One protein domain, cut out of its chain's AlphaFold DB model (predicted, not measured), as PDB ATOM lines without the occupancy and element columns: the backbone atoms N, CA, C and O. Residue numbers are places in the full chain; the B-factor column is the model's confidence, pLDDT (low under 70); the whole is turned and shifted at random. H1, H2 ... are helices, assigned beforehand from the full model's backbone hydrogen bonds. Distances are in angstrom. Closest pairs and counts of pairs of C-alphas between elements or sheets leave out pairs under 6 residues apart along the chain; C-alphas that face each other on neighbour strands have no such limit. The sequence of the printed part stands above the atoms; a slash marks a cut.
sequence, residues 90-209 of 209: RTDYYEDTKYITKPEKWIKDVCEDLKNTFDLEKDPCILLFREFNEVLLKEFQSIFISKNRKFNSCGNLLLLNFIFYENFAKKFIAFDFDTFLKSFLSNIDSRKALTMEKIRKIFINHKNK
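What this domain is: This is residues 90 to 209 of the 209 residues of an uncharacterized protein of Tubulinosema ratisbonensis (UniProt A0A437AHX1). Picture one helix, H3, as the core, with H1 packed along one side of it and H4 along another, while the long H2 runs past the gap between H1 and H4, near H3. The last helix, H5, crosses H3 at a steep angle on the side away from H2, and residues 90 to 104 loop past the beginning of H3 before H1 starts. The printed part has 120 residues with five named helices, H1 to H5 in that order, and no named strand; the class is all helix. It is compact, with a radius of gyration of the C-alphas of 14.5 A and spans of 44 by 36 by 25 A.

How they stand to each other: Start at Arg 90 and pass along residues 90 to 104, which hold no named element, to H1, residues 105 to 117. With its residues 107 to 111 alone, H1 touches the hub, H3, residues 155 to 169; look at the C-alphas of Ile 107 and Asn 161, the closest pair, 6.1 A apart. These two run the same way at a shallow tilt of 22 degrees. Next comes H2, residues 123 to 144, which has a kink of 34 degrees near residue 134 and is near both H1 and H3. It is close to but not clearly touching H4, residues 178 to 186, where the closest C-alphas, those of Leu 137 and Phe 180, are 7.1 A apart. H3 and H4 form a helical hairpin: they touch, with the closest C-alphas at Leu 159 and Phe 184, 6.8 A apart, and run opposite ways at a shallow tilt of 10 degrees. H5, residues 196 to 207, touches H3 with residues 199 to 203 alone, at a steep tilt of 64 degrees; the closest C-alphas are those of Leu 160 and Ile 199, 6.2 A apart. H5 is apart from H1 and H2. Of the three pairs that touch, two are at a shallow tilt, and the packing is mostly aligned, but only just. In H1, H3, H4 and H5 every O i to N i+4 pair is within hydrogen-bond range; in H2, 15 of 18 are.

Where its parts are: Find C-alpha 105 at (158.623, 116.091, 110.260); from there H1 runs 18.2 A to residue 117. H2 covers 31.2 A from residue 123 to C-alpha 144 at (167.805, 127.130, 102.842). H3 runs 21.0 A from residue 155 to 169, and H4 runs 12.0 A from 178 to 186. H5 runs 16.7 A from residue 196 to C-alpha 207 at (151.734, 122.563, 121.514).

The domain as a whole: The two C-alphas farthest apart, those of Pro 124 and Arg 191, are 44.7 A from each other. The printed part has no cut and ends at Lys 209, the chain's last residue. The link from H1 to H2 is tight, the other three are short, and no link is long. The mean pLDDT of the printed part is 92.9; residues 208 to 209 are under 70.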
ATOM      1  N   ARG A  90     160.119 118.048 101.381       85.00
ATOM      2  CA  ARG A  90     159.164 118.033 100.259       85.00
ATOM      3  C   ARG A  90     158.585 119.398  99.920       85.00
ATOM      4  O   ARG A  90     157.920 119.534  98.900       85.00
ATOM      5  N   THR A  91     158.783 120.386 100.783       87.12
ATOM      6  CA  THR A  91     158.203 121.718 100.625       87.12
ATOM      7  C   THR A  91     159.166 122.637  99.889       87.12
ATOM      8  O   THR A  91     160.290 122.843 100.343       87.12
ATOM      9  N   ASP A  92     158.701 123.247  98.797       91.00
ATOM     10  CA  ASP A  92     159.371 124.408  98.215       91.00
ATOM     11  C   ASP A  92     159.003 125.665  99.030       91.00
ATOM     12  O   ASP A  92     157.893 126.199  98.958       91.00
ATOM     13  N   TYR A  93     159.948 126.155  99.839       92.38
ATOM     14  CA  TYR A  93     159.747 127.355 100.663       92.38
ATOM     15  C   TYR A  93     159.668 128.660  99.865       92.38
ATOM     16  O   TYR A  93     159.315 129.712 100.410       92.38
ATOM     17  N   TYR A  94     159.977 128.607  98.575       91.88
ATOM     18  CA  TYR A  94     159.865 129.732  97.667       91.88
ATOM     19  C   TYR A  94     158.494 129.819  96.982       91.88
ATOM     20  O   TYR A  94     158.272 130.728  96.179       91.88
ATOM     21  N   GLU A  95     157.566 128.919  97.306       92.19
ATOM     22  CA  GLU A  95     156.175 128.962  96.856       92.19
ATOM     23  C   GLU A  95     155.235 129.586  97.899       92.19
ATOM     24  O   GLU A  95     155.605 129.884  99.042       92.19
ATOM     25  N   ASP A  96     153.998 129.835  97.477       92.75
ATOM     26  CA  ASP A  96     152.941 130.308  98.358       92.75
ATOM     27  C   ASP A  96     152.185 129.143  99.015       92.75
ATOM     28  O   ASP A  96     151.868 128.142  98.380       92.75
ATOM     29  N   THR A  97     151.795 129.323 100.277       87.69
ATOM     30  CA  THR A  97     150.867 128.440 100.992       87.69
ATOM     31  C   THR A  97     149.752 129.244 101.646       87.69
ATOM     32  O   THR A  97     149.936 130.378 102.091       87.69
ATOM     33  N   LYS A  98     148.574 128.627 101.744       80.56
ATOM     34  CA  LYS A  98     147.425 129.188 102.465       80.56
ATOM     35  C   LYS A  98     147.436 128.849 103.957       80.56
ATOM     36  O   LYS A  98     146.746 129.515 104.724       80.56
ATOM     37  N   TYR A  99     148.188 127.827 104.377       81.00
ATOM     38  CA  TYR A  99     148.086 127.273 105.729       81.00
ATOM     39  C   TYR A  99     149.450 126.957 106.334       81.00
ATOM     40  O   TYR A  99     150.276 126.272 105.734       81.00
ATOM     41  N   ILE A 100     149.645 127.415 107.572       86.06
ATOM     42  CA  ILE A 100     150.806 127.119 108.414       86.06
ATOM     43  C   ILE A 100     150.257 126.755 109.787       86.06
ATOM     44  O   ILE A 100     149.649 127.591 110.454       86.06
ATOM     45  N   THR A 101     150.401 125.493 110.183       85.56
ATOM     46  CA  THR A 101     149.687 124.967 111.358       85.56
ATOM     47  C   THR A 101     150.582 124.243 112.349       85.56
ATOM     48  O   THR A 101     150.315 124.311 113.547       85.56
ATOM     49  N   LYS A 102     151.630 123.555 111.888       92.00
ATOM     50  CA  LYS A 102     152.531 122.781 112.745       92.00
ATOM     51  C   LYS A 102     153.936 122.669 112.143       92.00
ATOM     52  O   LYS A 102     154.051 122.737 110.921       92.00
ATOM     53  N   PRO A 103     154.967 122.446 112.976       94.06
ATOM     54  CA  PRO A 103     156.307 122.118 112.510       94.06
ATOM     55  C   PRO A 103     156.327 120.820 111.702       94.06
ATOM     56  O   PRO A 103     155.583 119.871 111.994       94.06
ATOM     57  N   GLU A 104     157.205 120.788 110.711       93.44
ATOM     58  CA  GLU A 104     157.385 119.674 109.791       93.44
ATOM     59  C   GLU A 104     158.096 118.484 110.435       93.44
ATOM     60  O   GLU A 104     158.683 118.577 111.513       93.44
ATOM     61  N   LYS A 105     158.017 117.329 109.767       92.50
ATOM     62  CA  LYS A 105     158.623 116.091 110.260       92.50
ATOM     63  C   LYS A 105     160.150 116.201 110.329       92.50
ATOM     64  O   LYS A 105     160.716 115.867 111.361       92.50
ATOM     65  N   TRP A 106     160.788 116.747 109.292       94.81
ATOM     66  CA  TRP A 106     162.250 116.804 109.202       94.81
ATOM     67  C   TRP A 106     162.889 117.489 110.417       94.81
ATOM     68  O   TRP A 106     163.860 116.979 110.960       94.81
ATOM     69  N   ILE A 107     162.326 118.601 110.915       96.62
ATOM     70  CA  ILE A 107     162.935 119.305 112.053       96.62
ATOM     71  C   ILE A 107     162.745 118.546 113.368       96.62
ATOM     72  O   ILE A 107     163.580 118.638 114.267       96.62
ATOM     73  N   LYS A 108     161.661 117.771 113.488       95.44
ATOM     74  CA  LYS A 108     161.432 116.888 114.638       95.44
ATOM     75  C   LYS A 108     162.435 115.744 114.633       95.44
ATOM     76  O   LYS A 108     163.044 115.498 115.669       95.44
ATOM     77  N   ASP A 109     162.644 115.132 113.470       94.88
ATOM     78  CA  ASP A 109     163.622 114.061 113.278       94.88
ATOM     79  C   ASP A 109     165.042 114.564 113.598       94.88
ATOM     80  O   ASP A 109     165.759 113.916 114.353       94.88
ATOM     81  N   VAL A 110     165.405 115.777 113.149       96.31
ATOM     82  CA  VAL A 110     166.675 116.438 113.515       96.31
ATOM     83  C   VAL A 110     166.802 116.628 115.031       96.31
ATOM     84  O   VAL A 110     167.848 116.339 115.600       96.31
ATOM     85  N   CYS A 111     165.761 117.114 115.717       96.94
ATOM     86  CA  CYS A 111     165.823 117.308 117.172       96.94
ATOM     87  C   CYS A 111     166.005 115.985 117.929       96.94
ATOM     88  O   CYS A 111     166.773 115.928 118.888       96.94
ATOM     89  N   GLU A 112     165.309 114.931 117.506       95.06
ATOM     90  CA  GLU A 112     165.410 113.605 118.122       95.06
ATOM     91  C   GLU A 112     166.796 112.988 117.899       95.06
ATOM     92  O   GLU A 112     167.440 112.519 118.839       95.06
ATOM     93  N   ASP A 113     167.304 113.069 116.673       95.00
ATOM     94  CA  ASP A 113     168.646 112.617 116.319       95.00
ATOM     95  C   ASP A 113     169.741 113.342 117.129       95.00
ATOM     96  O   ASP A 113     170.663 112.707 117.653       95.00
ATOM     97  N   LEU A 114     169.609 114.659 117.320       96.25
ATOM     98  CA  LEU A 114     170.525 115.440 118.159       96.25
ATOM     99  C   LEU A 114     170.452 115.038 119.627       96.25
ATOM    100  O   LEU A 114     171.496 114.899 120.266       96.25
ATOM    101  N   LYS A 115     169.240 114.826 120.153       95.19
ATOM    102  CA  LYS A 115     169.042 114.374 121.534       95.19
ATOM    103  C   LYS A 115     169.769 113.052 121.785       95.19
ATOM    104  O   LYS A 115     170.466 112.932 122.790       95.19
ATOM    105  N   ASN A 116     169.636 112.106 120.856       92.56
ATOM    106  CA  ASN A 116     170.222 110.772 120.967       92.56
ATOM    107  C   ASN A 116     171.737 110.776 120.733       92.56
ATOM    108  O   ASN A 116     172.474 110.105 121.447       92.56
ATOM    109  N   THR A 117     172.224 111.561 119.771       93.50
ATOM    110  CA  THR A 117     173.660 111.631 119.459       93.50
ATOM    111  C   THR A 117     174.445 112.301 120.581       93.50
ATOM    112  O   THR A 117     175.486 111.795 120.991       93.50
ATOM    113  N   PHE A 118     173.953 113.439 121.076       94.25
ATOM    114  CA  PHE A 118     174.654 114.241 122.075       94.25
ATOM    115  C   PHE A 118     174.296 113.889 123.515       94.25
ATOM    116  O   PHE A 118     174.764 114.583 124.403       94.25
ATOM    117  N   ASP A 119     173.478 112.861 123.757       92.00
ATOM    118  CA  ASP A 119     173.048 112.451 125.101       92.00
ATOM    119  C   ASP A 119     172.762 113.658 126.012       92.00
ATOM    120  O   ASP A 119     173.447 113.903 127.010       92.00
ATOM    121  N   LEU A 120     171.788 114.485 125.610       89.94
ATOM    122  CA  LEU A 120     171.527 115.804 126.214       89.94
ATOM    123  C   LEU A 120     171.023 115.746 127.671       89.94
ATOM    124  O   LEU A 120     170.628 116.759 128.240       89.94
ATOM    125  N   GLU A 121     171.045 114.565 128.281       86.19
ATOM    126  CA  GLU A 121     170.811 114.325 129.702       86.19
ATOM    127  C   GLU A 121     172.130 114.311 130.511       86.19
ATOM    128  O   GLU A 121     172.104 114.145 131.734       86.19
ATOM    129  N   LYS A 122     173.295 114.475 129.857       79.62
ATOM    130  CA  LYS A 122     174.632 114.444 130.477       79.62
ATOM    131  C   LYS A 122     175.407 115.747 130.249       79.62
ATOM    132  O   LYS A 122     175.742 116.093 129.119       79.62
ATOM    133  N   ASP A 123     175.795 116.410 131.341       77.81
ATOM    134  CA  ASP A 123     176.441 117.737 131.320       77.81
ATOM    135  C   ASP A 123     177.625 117.902 130.344       77.81
ATOM    136  O   ASP A 123     177.637 118.896 129.612       77.81
ATOM    137  N   PRO A 124     178.616 116.983 130.263       80.12
ATOM    138  CA  PRO A 124     179.756 117.173 129.358       80.12
ATOM    139  C   PRO A 124     179.338 117.240 127.885       80.12
ATOM    140  O   PRO A 124     179.893 118.020 127.110       80.12
ATOM    141  N   CYS A 125     178.317 116.474 127.510       87.75
ATOM    142  CA  CYS A 125     177.845 116.402 126.136       87.75
ATOM    143  C   CYS A 125     176.946 117.597 125.771       87.75
ATOM    144  O   CYS A 125     176.938 118.026 124.617       87.75
ATOM    145  N   ILE A 126     176.276 118.216 126.755       91.25
ATOM    146  CA  ILE A 126     175.530 119.476 126.574       91.25
ATOM    147  C   ILE A 126     176.466 120.613 126.136       91.25
ATOM    148  O   ILE A 126     176.113 121.401 125.255       91.25
ATOM    149  N   LEU A 127     177.674 120.697 126.707       90.38
ATOM    150  CA  LEU A 127     178.664 121.703 126.299       90.38
ATOM    151  C   LEU A 127     179.108 121.502 124.850       90.38
ATOM    152  O   LEU A 127     179.194 122.466 124.090       90.38
ATOM    153  N   LEU A 128     179.339 120.251 124.448       93.50
ATOM    154  CA  LEU A 128     179.685 119.937 123.068       93.50
ATOM    155  C   LEU A 128     178.529 120.254 122.107       93.50
ATOM    156  O   LEU A 128     178.758 120.829 121.043       93.50
ATOM    157  N   PHE A 129     177.288 119.957 122.504       96.44
ATOM    158  CA  PHE A 129     176.095 120.323 121.743       96.44
ATOM    159  C   PHE A 129     175.954 121.838 121.569       96.44
ATOM    160  O   PHE A 129     175.583 122.296 120.490       96.44
ATOM    161  N   ARG A 130     176.287 122.638 122.591       95.62
ATOM    162  CA  ARG A 130     176.270 124.106 122.489       95.62
ATOM    163  C   ARG A 130     177.182 124.609 121.371       95.62
ATOM    164  O   ARG A 130     176.776 125.472 120.601       95.62
ATOM    165  N   GLU A 131     178.395 124.078 121.289       95.00
ATOM    166  CA  GLU A 131     179.354 124.462 120.250       95.00
ATOM    167  C   GLU A 131     178.931 123.943 118.874       95.00
ATOM    168  O   GLU A 131     179.033 124.654 117.874       95.00
ATOM    169  N   PHE A 132     178.381 122.728 118.822       97.50
ATOM    170  CA  PHE A 132     177.819 122.171 117.599       97.50
ATOM    171  C   PHE A 132     176.637 123.000 117.070       97.50
ATOM    172  O   PHE A 132     176.525 123.212 115.863       97.50
ATOM    173  N   ASN A 133     175.775 123.512 117.956       97.94
ATOM    174  CA  ASN A 133     174.614 124.325 117.596       97.94
ATOM    175  C   ASN A 133     175.014 125.541 116.745       97.94
ATOM    176  O   ASN A 133     174.341 125.841 115.766       97.94
ATOM    177  N   GLU A 134     176.139 126.198 117.033       96.06
ATOM    178  CA  GLU A 134     176.626 127.316 116.210       96.06
ATOM    179  C   GLU A 134     176.939 126.904 114.767       96.06
ATOM    180  O   GLU A 134     176.644 127.645 113.824       96.06
ATOM    181  N   VAL A 135     177.518 125.717 114.588       97.38
ATOM    182  CA  VAL A 135     177.818 125.154 113.266       97.38
ATOM    183  C   VAL A 135     176.526 124.761 112.554       97.38
ATOM    184  O   VAL A 135     176.338 125.103 111.388       97.38
ATOM    185  N   LEU A 136     175.595 124.128 113.268       98.00
ATOM    186  CA  LEU A 136     174.308 123.710 112.718       98.00
ATOM    187  C   LEU A 136     173.437 124.894 112.271       98.00
ATOM    188  O   LEU A 136     172.776 124.822 111.239       98.00
ATOM    189  N   LEU A 137     173.449 126.012 112.996       97.81
ATOM    190  CA  LEU A 137     172.704 127.200 112.576       97.81
ATOM    191  C   LEU A 137     173.246 127.792 111.266       97.81
ATOM    192  O   LEU A 137     172.463 128.177 110.395       97.81
ATOM    193  N   LYS A 138     174.573 127.820 111.090       96.69
ATOM    194  CA  LYS A 138     175.194 128.223 109.815       96.69
ATOM    195  C   LYS A 138     174.831 127.256 108.696       96.69
ATOM    196  O   LYS A 138     174.563 127.675 107.573       96.69
ATOM    197  N   GLU A 139     174.775 125.971 109.021       97.12
ATOM    198  CA  GLU A 139     174.374 124.939 108.080       97.12
ATOM    199  C   GLU A 139     172.923 125.116 107.616       97.12
ATOM    200  O   GLU A 139     172.663 125.126 106.414       97.12
ATOM    201  N   PHE A 140     171.977 125.361 108.526       97.44
ATOM    202  CA  PHE A 140     170.596 125.663 108.142       97.44
ATOM    203  C   PHE A 140     170.514 126.869 107.203       97.44
ATOM    204  O   PHE A 140     169.792 126.828 106.207       97.44
ATOM    205  N   GLN A 141     171.268 127.936 107.480       96.50
ATOM    206  CA  GLN A 141     171.341 129.082 106.571       96.50
ATOM    207  C   GLN A 141     171.870 128.667 105.194       96.50
ATOM    208  O   GLN A 141     171.272 129.043 104.188       96.50
ATOM    209  N   SER A 142     172.933 127.860 105.146       95.06
ATOM    210  CA  SER A 142     173.520 127.357 103.899       95.06
ATOM    211  C   SER A 142     172.561 126.485 103.086       95.06
ATOM    212  O   SER A 142     172.595 126.544 101.859       95.06
ATOM    213  N   ILE A 143     171.740 125.661 103.741       94.06
ATOM    214  CA  ILE A 143     170.782 124.776 103.063       94.06
ATOM    215  C   ILE A 143     169.649 125.592 102.441       94.06
ATOM    216  O   ILE A 143     169.258 125.355 101.300       94.06
ATOM    217  N   PHE A 144     169.091 126.538 103.198       94.94
ATOM    218  CA  PHE A 144     167.805 127.130 102.842       94.94
ATOM    219  C   PHE A 144     167.902 128.513 102.202       94.94
ATOM    220  O   PHE A 144     167.063 128.829 101.362       94.94
ATOM    221  N   ILE A 145     168.863 129.358 102.586       93.88
ATOM    222  CA  ILE A 145     168.927 130.742 102.099       93.88
ATOM    223  C   ILE A 145     169.631 130.782 100.741       93.88
ATOM    224  O   ILE A 145     170.841 130.580 100.635       93.88
ATOM    225  N   SER A 146     168.878 131.119  99.694       90.75
ATOM    226  CA  SER A 146     169.436 131.423  98.375       90.75
ATOM    227  C   SER A 146     169.838 132.891  98.265       90.75
ATOM    228  O   SER A 146     169.106 133.788  98.676       90.75
ATOM    229  N   LYS A 147     170.977 133.156  97.613       87.81
ATOM    230  CA  LYS A 147     171.421 134.525  97.297       87.81
ATOM    231  C   LYS A 147     170.504 135.239  96.298       87.81
ATOM    232  O   LYS A 147     170.460 136.463  96.286       87.81
ATOM    233  N   ASN A 148     169.783 134.482  95.469       90.38
ATOM    234  CA  ASN A 148     169.084 135.015  94.294       90.38
ATOM    235  C   ASN A 148     167.557 134.971  94.418       90.38
ATOM    236  O   ASN A 148     166.858 135.450  93.526       90.38
ATOM    237  N   ARG A 149     167.016 134.367  95.483       93.06
ATOM    238  CA  ARG A 149     165.574 134.132  95.622       93.06
ATOM    239  C   ARG A 149     165.146 134.331  97.071       93.06
ATOM    240  O   ARG A 149     165.775 133.797  97.976       93.06
ATOM    241  N   LYS A 150     164.059 135.077  97.273       94.31
ATOM    242  CA  LYS A 150     163.393 135.213  98.576       94.31
ATOM    243  C   LYS A 150     162.299 134.171  98.736       94.31
ATOM    244  O   LYS A 150     161.644 133.813  97.757       94.31
ATOM    245  N   PHE A 151     162.075 133.733  99.969       95.94
ATOM    246  CA  PHE A 151     160.952 132.872 100.310       95.94
ATOM    247  C   PHE A 151     159.624 133.603 100.100       95.94
ATOM    248  O   PHE A 151     159.516 134.807 100.345       95.94
ATOM    249  N   ASN A 152     158.598 132.855  99.713       94.75
ATOM    250  CA  ASN A 152     157.221 133.341  99.703       94.75
ATOM    251  C   ASN A 152     156.539 132.963 101.026       94.75
ATOM    252  O   ASN A 152     157.206 132.790 102.050       94.75
ATOM    253  N   SER A 153     155.209 132.864 101.059       93.44
ATOM    254  CA  SER A 153     154.494 132.584 102.310       93.44
ATOM    255  C   SER A 153     154.879 131.246 102.964       93.44
ATOM    256  O   SER A 153     154.809 131.169 104.195       93.44
ATOM    257  N   CYS A 154     155.389 130.251 102.217       93.81
ATOM    258  CA  CYS A 154     155.970 129.026 102.791       93.81
ATOM    259  C   CYS A 154     157.208 129.286 103.665       93.81
ATOM    260  O   CYS A 154     157.452 128.530 104.604       93.81
ATOM    261  N   GLY A 155     157.954 130.375 103.457       94.69
ATOM    262  CA  GLY A 155     159.078 130.750 104.327       94.69
ATOM    263  C   GLY A 155     158.680 130.939 105.795       94.69
ATOM    264  O   GLY A 155     159.478 130.708 106.700       94.69
ATOM    265  N   ASN A 156     157.417 131.278 106.066       96.06
ATOM    266  CA  ASN A 156     156.903 131.358 107.431       96.06
ATOM    267  C   ASN A 156     156.766 129.969 108.097       96.06
ATOM    268  O   ASN A 156     156.888 129.875 109.318       96.06
ATOM    269  N   LEU A 157     156.534 128.896 107.323       95.69
ATOM    270  CA  LEU A 157     156.569 127.513 107.826       95.69
ATOM    271  C   LEU A 157     157.999 127.114 108.201       95.69
ATOM    272  O   LEU A 157     158.218 126.546 109.268       95.69
ATOM    273  N   LEU A 158     158.976 127.496 107.379       95.62
ATOM    274  CA  LEU A 158     160.387 127.308 107.700       95.62
ATOM    275  C   LEU A 158     160.767 128.037 109.001       95.62
ATOM    276  O   LEU A 158     161.404 127.459 109.880       95.62
ATOM    277  N   LEU A 159     160.285 129.271 109.189       96.75
ATOM    278  CA  LEU A 159     160.458 129.998 110.450       96.75
ATOM    279  C   LEU A 159     159.817 129.271 111.646       96.75
ATOM    280  O   LEU A 159     160.396 129.235 112.732       96.75
ATOM    281  N   LEU A 160     158.632 128.681 111.457       97.06
ATOM    282  CA  LEU A 160     157.959 127.882 112.483       97.06
ATOM    283  C   LEU A 160     158.790 126.648 112.874       97.06
ATOM    284  O   LEU A 160     158.885 126.338 114.064       97.06
ATOM    285  N   ASN A 161     159.424 125.979 111.906       96.94
ATOM    286  CA  ASN A 161     160.342 124.868 112.170       96.94
ATOM    287  C   ASN A 161     161.521 125.319 113.038       96.94
ATOM    288  O   ASN A 161     161.847 124.677 114.033       96.94
ATOM    289  N   PHE A 162     162.114 126.471 112.733       97.94
ATOM    290  CA  PHE A 162     163.225 126.994 113.526       97.94
ATOM    291  C   PHE A 162     162.826 127.477 114.919       97.94
ATOM    292  O   PHE A 162     163.614 127.345 115.852       97.94
ATOM    293  N   ILE A 163     161.596 127.955 115.111       97.38
ATOM    294  CA  ILE A 163     161.063 128.220 116.455       97.38
ATOM    295  C   ILE A 163     160.877 126.911 117.233       97.38
ATOM    296  O   ILE A 163     161.137 126.874 118.439       97.38
ATOM    297  N   PHE A 164     160.458 125.825 116.573       97.62
ATOM    298  CA  PHE A 164     160.424 124.503 117.205       97.62
ATOM    299  C   PHE A 164     161.829 124.067 117.642       97.62
ATOM    300  O   PHE A 164     162.001 123.671 118.796       97.62
ATOM    301  N   TYR A 165     162.833 124.227 116.774       98.25
ATOM    302  CA  TYR A 165     164.232 123.939 117.103       98.25
ATOM    303  C   TYR A 165     164.759 124.785 118.268       98.25
ATOM    304  O   TYR A 165     165.319 124.243 119.214       98.25
ATOM    305  N   GLU A 166     164.512 126.099 118.253       97.94
ATOM    306  CA  GLU A 166     164.859 127.011 119.352       97.94
ATOM    307  C   GLU A 166     164.287 126.503 120.686       97.94
ATOM    308  O   GLU A 166     165.000 126.428 121.685       97.94
ATOM    309  N   ASN A 167     163.004 126.124 120.707       96.75
ATOM    310  CA  ASN A 167     162.347 125.607 121.911       96.75
ATOM    311  C   ASN A 167     162.917 124.261 122.370       96.75
ATOM    312  O   ASN A 167     162.869 123.961 123.561       96.75
ATOM    313  N   PHE A 168     163.407 123.434 121.448       97.38
ATOM    314  CA  PHE A 168     164.122 122.207 121.777       97.38
ATOM    315  C   PHE A 168     165.490 122.525 122.392       97.38
ATOM    316  O   PHE A 168     165.754 122.116 123.521       97.38
ATOM    317  N   ALA A 169     166.324 123.303 121.700       97.50
ATOM    318  CA  ALA A 169     167.693 123.588 122.111       97.50
ATOM    319  C   ALA A 169     167.754 124.361 123.438       97.50
ATOM    320  O   ALA A 169     168.554 124.022 124.310       97.50
ATOM    321  N   LYS A 170     166.849 125.328 123.657       96.44
ATOM    322  CA  LYS A 170     166.769 126.110 124.906       96.44
ATOM    323  C   LYS A 170     166.445 125.284 126.156       96.44
ATOM    324  O   LYS A 170     166.600 125.799 127.259       96.44
ATOM    325  N   LYS A 171     166.018 124.023 126.018       95.62
ATOM    326  CA  LYS A 171     165.888 123.104 127.166       95.62
ATOM    327  C   LYS A 171     167.242 122.678 127.730       95.62
ATOM    328  O   LYS A 171     167.302 122.287 128.888       95.62
ATOM    329  N   PHE A 172     168.290 122.736 126.913       95.56
ATOM    330  CA  PHE A 172     169.607 122.189 127.232       95.56
ATOM    331  C   PHE A 172     170.690 123.267 127.264       95.56
ATOM    332  O   PHE A 172     171.611 123.181 128.068       95.56
ATOM    333  N   ILE A 173     170.588 124.295 126.413       95.94
ATOM    334  CA  ILE A 173     171.623 125.326 126.274       95.94
ATOM    335  C   ILE A 173     171.055 126.741 126.387       95.94
ATOM    336  O   ILE A 173     169.995 127.064 125.850       95.94
ATOM    337  N   ALA A 174     171.814 127.623 127.036       94.00
ATOM    338  CA  ALA A 174     171.593 129.062 126.970       94.00
ATOM    339  C   ALA A 174     172.228 129.603 125.679       94.00
ATOM    340  O   ALA A 174     173.450 129.738 125.586       94.00
ATOM    341  N   PHE A 175     171.397 129.874 124.673       95.00
ATOM    342  CA  PHE A 175     171.830 130.362 123.365       95.00
ATOM    343  C   PHE A 175     170.855 131.410 122.815       95.00
ATOM    344  O   PHE A 175     169.636 131.281 122.977       95.00
ATOM    345  N   ASP A 176     171.396 132.443 122.165       94.56
ATOM    346  CA  ASP A 176     170.607 133.489 121.514       94.56
ATOM    347  C   ASP A 176     170.319 133.133 120.049       94.56
ATOM    348  O   ASP A 176     171.205 133.108 119.197       94.56
ATOM    349  N   PHE A 177     169.047 132.873 119.753       96.81
ATOM    350  CA  PHE A 177     168.573 132.534 118.413       96.81
ATOM    351  C   PHE A 177     168.083 133.754 117.628       96.81
ATOM    352  O   PHE A 177     167.727 133.607 116.458       96.81
ATOM    353  N   ASP A 178     168.055 134.955 118.217       95.38
ATOM    354  CA  ASP A 178     167.427 136.119 117.589       95.38
ATOM    355  C   ASP A 178     168.091 136.486 116.266       95.38
ATOM    356  O   ASP A 178     167.401 136.710 115.271       95.38
ATOM    357  N   THR A 179     169.425 136.515 116.227       95.25
ATOM    358  CA  THR A 179     170.175 136.823 114.998       95.25
ATOM    359  C   THR A 179     169.878 135.801 113.901       95.25
ATOM    360  O   THR A 179     169.628 136.163 112.749       95.25
ATOM    361  N   PHE A 180     169.822 134.520 114.269       97.31
ATOM    362  CA  PHE A 180     169.495 133.433 113.354       97.31
ATOM    363  C   PHE A 180     168.062 133.558 112.814       97.31
ATOM    364  O   PHE A 180     167.865 133.604 111.599       97.31
ATOM    365  N   LEU A 181     167.062 133.716 113.681       97.62
ATOM    366  CA  LEU A 181     165.659 133.843 113.270       97.62
ATOM    367  C   LEU A 181     165.412 135.106 112.429       97.62
ATOM    368  O   LEU A 181     164.701 135.049 111.423       97.62
ATOM    369  N   LYS A 182     166.038 136.237 112.787       95.69
ATOM    370  CA  LYS A 182     165.967 137.487 112.010       95.69
ATOM    371  C   LYS A 182     166.544 137.314 110.607       95.69
ATOM    372  O   LYS A 182     165.965 137.838 109.656       95.69
ATOM    373  N   SER A 183     167.634 136.553 110.460       95.94
ATOM    374  CA  SER A 183     168.216 136.278 109.141       95.94
ATOM    375  C   SER A 183     167.218 135.573 108.217       95.94
ATOM    376  O   SER A 183     167.037 135.995 107.074       95.94
ATOM    377  N   PHE A 184     166.471 134.588 108.724       96.44
ATOM    378  CA  PHE A 184     165.442 133.908 107.942       96.44
ATOM    379  C   PHE A 184     164.237 134.800 107.657       96.44
ATOM    380  O   PHE A 184     163.784 134.851 106.516       96.44
ATOM    381  N   LEU A 185     163.764 135.562 108.648       96.12
ATOM    382  CA  LEU A 185     162.647 136.492 108.466       96.12
ATOM    383  C   LEU A 185     162.944 137.529 107.371       96.12
ATOM    384  O   LEU A 185     162.087 137.807 106.537       96.12
ATOM    385  N   SER A 186     164.172 138.058 107.330       95.12
ATOM    386  CA  SER A 186     164.598 139.040 106.317       95.12
ATOM    387  C   SER A 186     164.630 138.490 104.879       95.12
ATOM    388  O   SER A 186     164.559 139.256 103.910       95.12
ATOM    389  N   ASN A 187     164.689 137.160 104.741       95.62
ATOM    390  CA  ASN A 187     164.692 136.449 103.464       95.62
ATOM    391  C   ASN A 187     163.288 136.055 102.977       95.62
ATOM    392  O   ASN A 187     163.169 135.487 101.894       95.62
ATOM    393  N   ILE A 188     162.226 136.384 103.716       96.12
ATOM    394  CA  ILE A 188     160.836 136.240 103.258       96.12
ATOM    395  C   ILE A 188     160.411 137.525 102.520       96.12
ATOM    396  O   ILE A 188     160.809 138.626 102.908       96.12
ATOM    397  N   ASP A 189     159.613 137.418 101.448       94.69
ATOM    398  CA  ASP A 189     158.960 138.583 100.825       94.69
ATOM    399  C   ASP A 189     158.187 139.360 101.903       94.69
ATOM    400  O   ASP A 189     157.321 138.814 102.592       94.69
ATOM    401  N   SER A 190     158.491 140.650 102.058       93.25
ATOM    402  CA  SER A 190     157.953 141.492 103.130       93.25
ATOM    403  C   SER A 190     156.430 141.616 103.105       93.25
ATOM    404  O   SER A 190     155.823 141.870 104.141       93.25
ATOM    405  N   ARG A 191     155.795 141.409 101.944       93.62
ATOM    406  CA  ARG A 191     154.329 141.411 101.792       93.62
ATOM    407  C   ARG A 191     153.691 140.105 102.269       93.62
ATOM    408  O   ARG A 191     152.483 140.056 102.484       93.62
ATOM    409  N   LYS A 192     154.489 139.042 102.393       93.81
ATOM    410  CA  LYS A 192     154.077 137.679 102.764       93.81
ATOM    411  C   LYS A 192     154.560 137.278 104.161       93.81
ATOM    412  O   LYS A 192     154.059 136.304 104.722       93.81
ATOM    413  N   ALA A 193     155.534 137.997 104.713       94.19
ATOM    414  CA  ALA A 193     156.114 137.723 106.017       94.19
ATOM    415  C   ALA A 193     155.099 137.948 107.149       94.19
ATOM    416  O   ALA A 193     154.478 139.006 107.270       94.19
ATOM    417  N   LEU A 194     154.951 136.948 108.014       94.44
ATOM    418  CA  LEU A 194     154.243 137.086 109.279       94.44
ATOM    419  C   LEU A 194     155.178 137.689 110.330       94.44
ATOM    420  O   LEU A 194     156.393 137.508 110.298       94.44
ATOM    421  N   THR A 195     154.604 138.381 111.313       94.62
ATOM    422  CA  THR A 195     155.383 138.852 112.462       94.62
ATOM    423  C   THR A 195     155.844 137.668 113.314       94.62
ATOM    424  O   THR A 195     155.129 136.669 113.440       94.62
ATOM    425  N   MET A 196     157.002 137.796 113.973       93.81
ATOM    426  CA  MET A 196     157.500 136.774 114.908       93.81
ATOM    427  C   MET A 196     156.459 136.400 115.967       93.81
ATOM    428  O   MET A 196     156.290 135.226 116.289       93.81
ATOM    429  N   GLU A 197     155.719 137.388 116.473       94.50
ATOM    430  CA  GLU A 197     154.644 137.175 117.442       94.50
ATOM    431  C   GLU A 197     153.544 136.251 116.894       94.50
ATOM    432  O   GLU A 197     153.121 135.317 117.577       94.50
ATOM    433  N   LYS A 198     153.110 136.457 115.641       93.94
ATOM    434  CA  LYS A 198     152.105 135.601 114.993       93.94
ATOM    435  C   LYS A 198     152.606 134.165 114.844       93.94
ATOM    436  O   LYS A 198     151.863 133.233 115.140       93.94
ATOM    437  N   ILE A 199     153.859 133.974 114.438       93.94
ATOM    438  CA  ILE A 199     154.425 132.631 114.240       93.94
ATOM    439  C   ILE A 199     154.586 131.909 115.589       93.94
ATOM    440  O   ILE A 199     154.214 130.742 115.713       93.94
ATOM    441  N   ARG A 200     155.030 132.613 116.642       94.25
ATOM    442  CA  ARG A 200     155.080 132.062 118.009       94.25
ATOM    443  C   ARG A 200     153.686 131.689 118.534       94.25
ATOM    444  O   ARG A 200     153.545 130.643 119.161       94.25
ATOM    445  N   LYS A 201     152.644 132.473 118.230       93.62
ATOM    446  CA  LYS A 201     151.247 132.117 118.555       93.62
ATOM    447  C   LYS A 201     150.803 130.823 117.862       93.62
ATOM    448  O   LYS A 201     150.201 129.972 118.513       93.62
ATOM    449  N   ILE A 202     151.141 130.636 116.582       92.94
ATOM    450  CA  ILE A 202     150.865 129.379 115.855       92.94
ATOM    451  C   ILE A 202     151.545 128.197 116.557       92.94
ATOM    452  O   ILE A 202     150.904 127.177 116.807       92.94
ATOM    453  N   PHE A 203     152.818 128.352 116.930       92.81
ATOM    454  CA  PHE A 203     153.568 127.327 117.655       92.81
ATOM    455  C   PHE A 203     152.911 126.940 118.992       92.81
ATOM    456  O   PHE A 203     152.719 125.755 119.263       92.81
ATOM    457  N   ILE A 204     152.521 127.926 119.808       90.50
ATOM    458  CA  ILE A 204     151.861 127.692 121.105       90.50
ATOM    459  C   ILE A 204     150.537 126.942 120.910       90.50
ATOM    460  O   ILE A 204     150.284 125.949 121.592       90.50
ATOM    461  N   ASN A 205     149.723 127.361 119.938       88.81
ATOM    462  CA  ASN A 205     148.451 126.705 119.629       88.81
ATOM    463  C   ASN A 205     148.626 125.256 119.160       88.81
ATOM    464  O   ASN A 205     147.731 124.442 119.373       88.81
ATOM    465  N   HIS A 206     149.748 124.927 118.515       85.56
ATOM    466  CA  HIS A 206     150.068 123.546 118.165       85.56
ATOM    467  C   HIS A 206     150.467 122.716 119.388       85.56
ATOM    468  O   HIS A 206     150.041 121.574 119.486       85.56
ATOM    469  N   LYS A 207     151.257 123.275 120.314       78.50
ATOM    470  CA  LYS A 207     151.734 122.563 121.514       78.50
ATOM    471  C   LYS A 207     150.600 122.151 122.463       78.50
ATOM    472  O   LYS A 207     150.746 121.174 123.184       78.50
ATOM    473  N   ASN A 208     149.501 122.904 122.470       65.38
ATOM    474  CA  ASN A 208     148.341 122.671 123.334       65.38
ATOM    475  C   ASN A 208     147.289 121.718 122.724       65.38
ATOM    476  O   ASN A 208     146.206 121.586 123.292       65.38
ATOM    477  N   LYS A 209     147.568 121.115 121.563       59.78
ATOM    478  CA  LYS A 209     146.723 120.111 120.898       59.78
ATOM    479  C   LYS A 209     147.368 118.739 120.991       59.78
ATOM    480  O   LYS A 209     146.599 117.771 121.134       59.78
TER     481      LYS A 209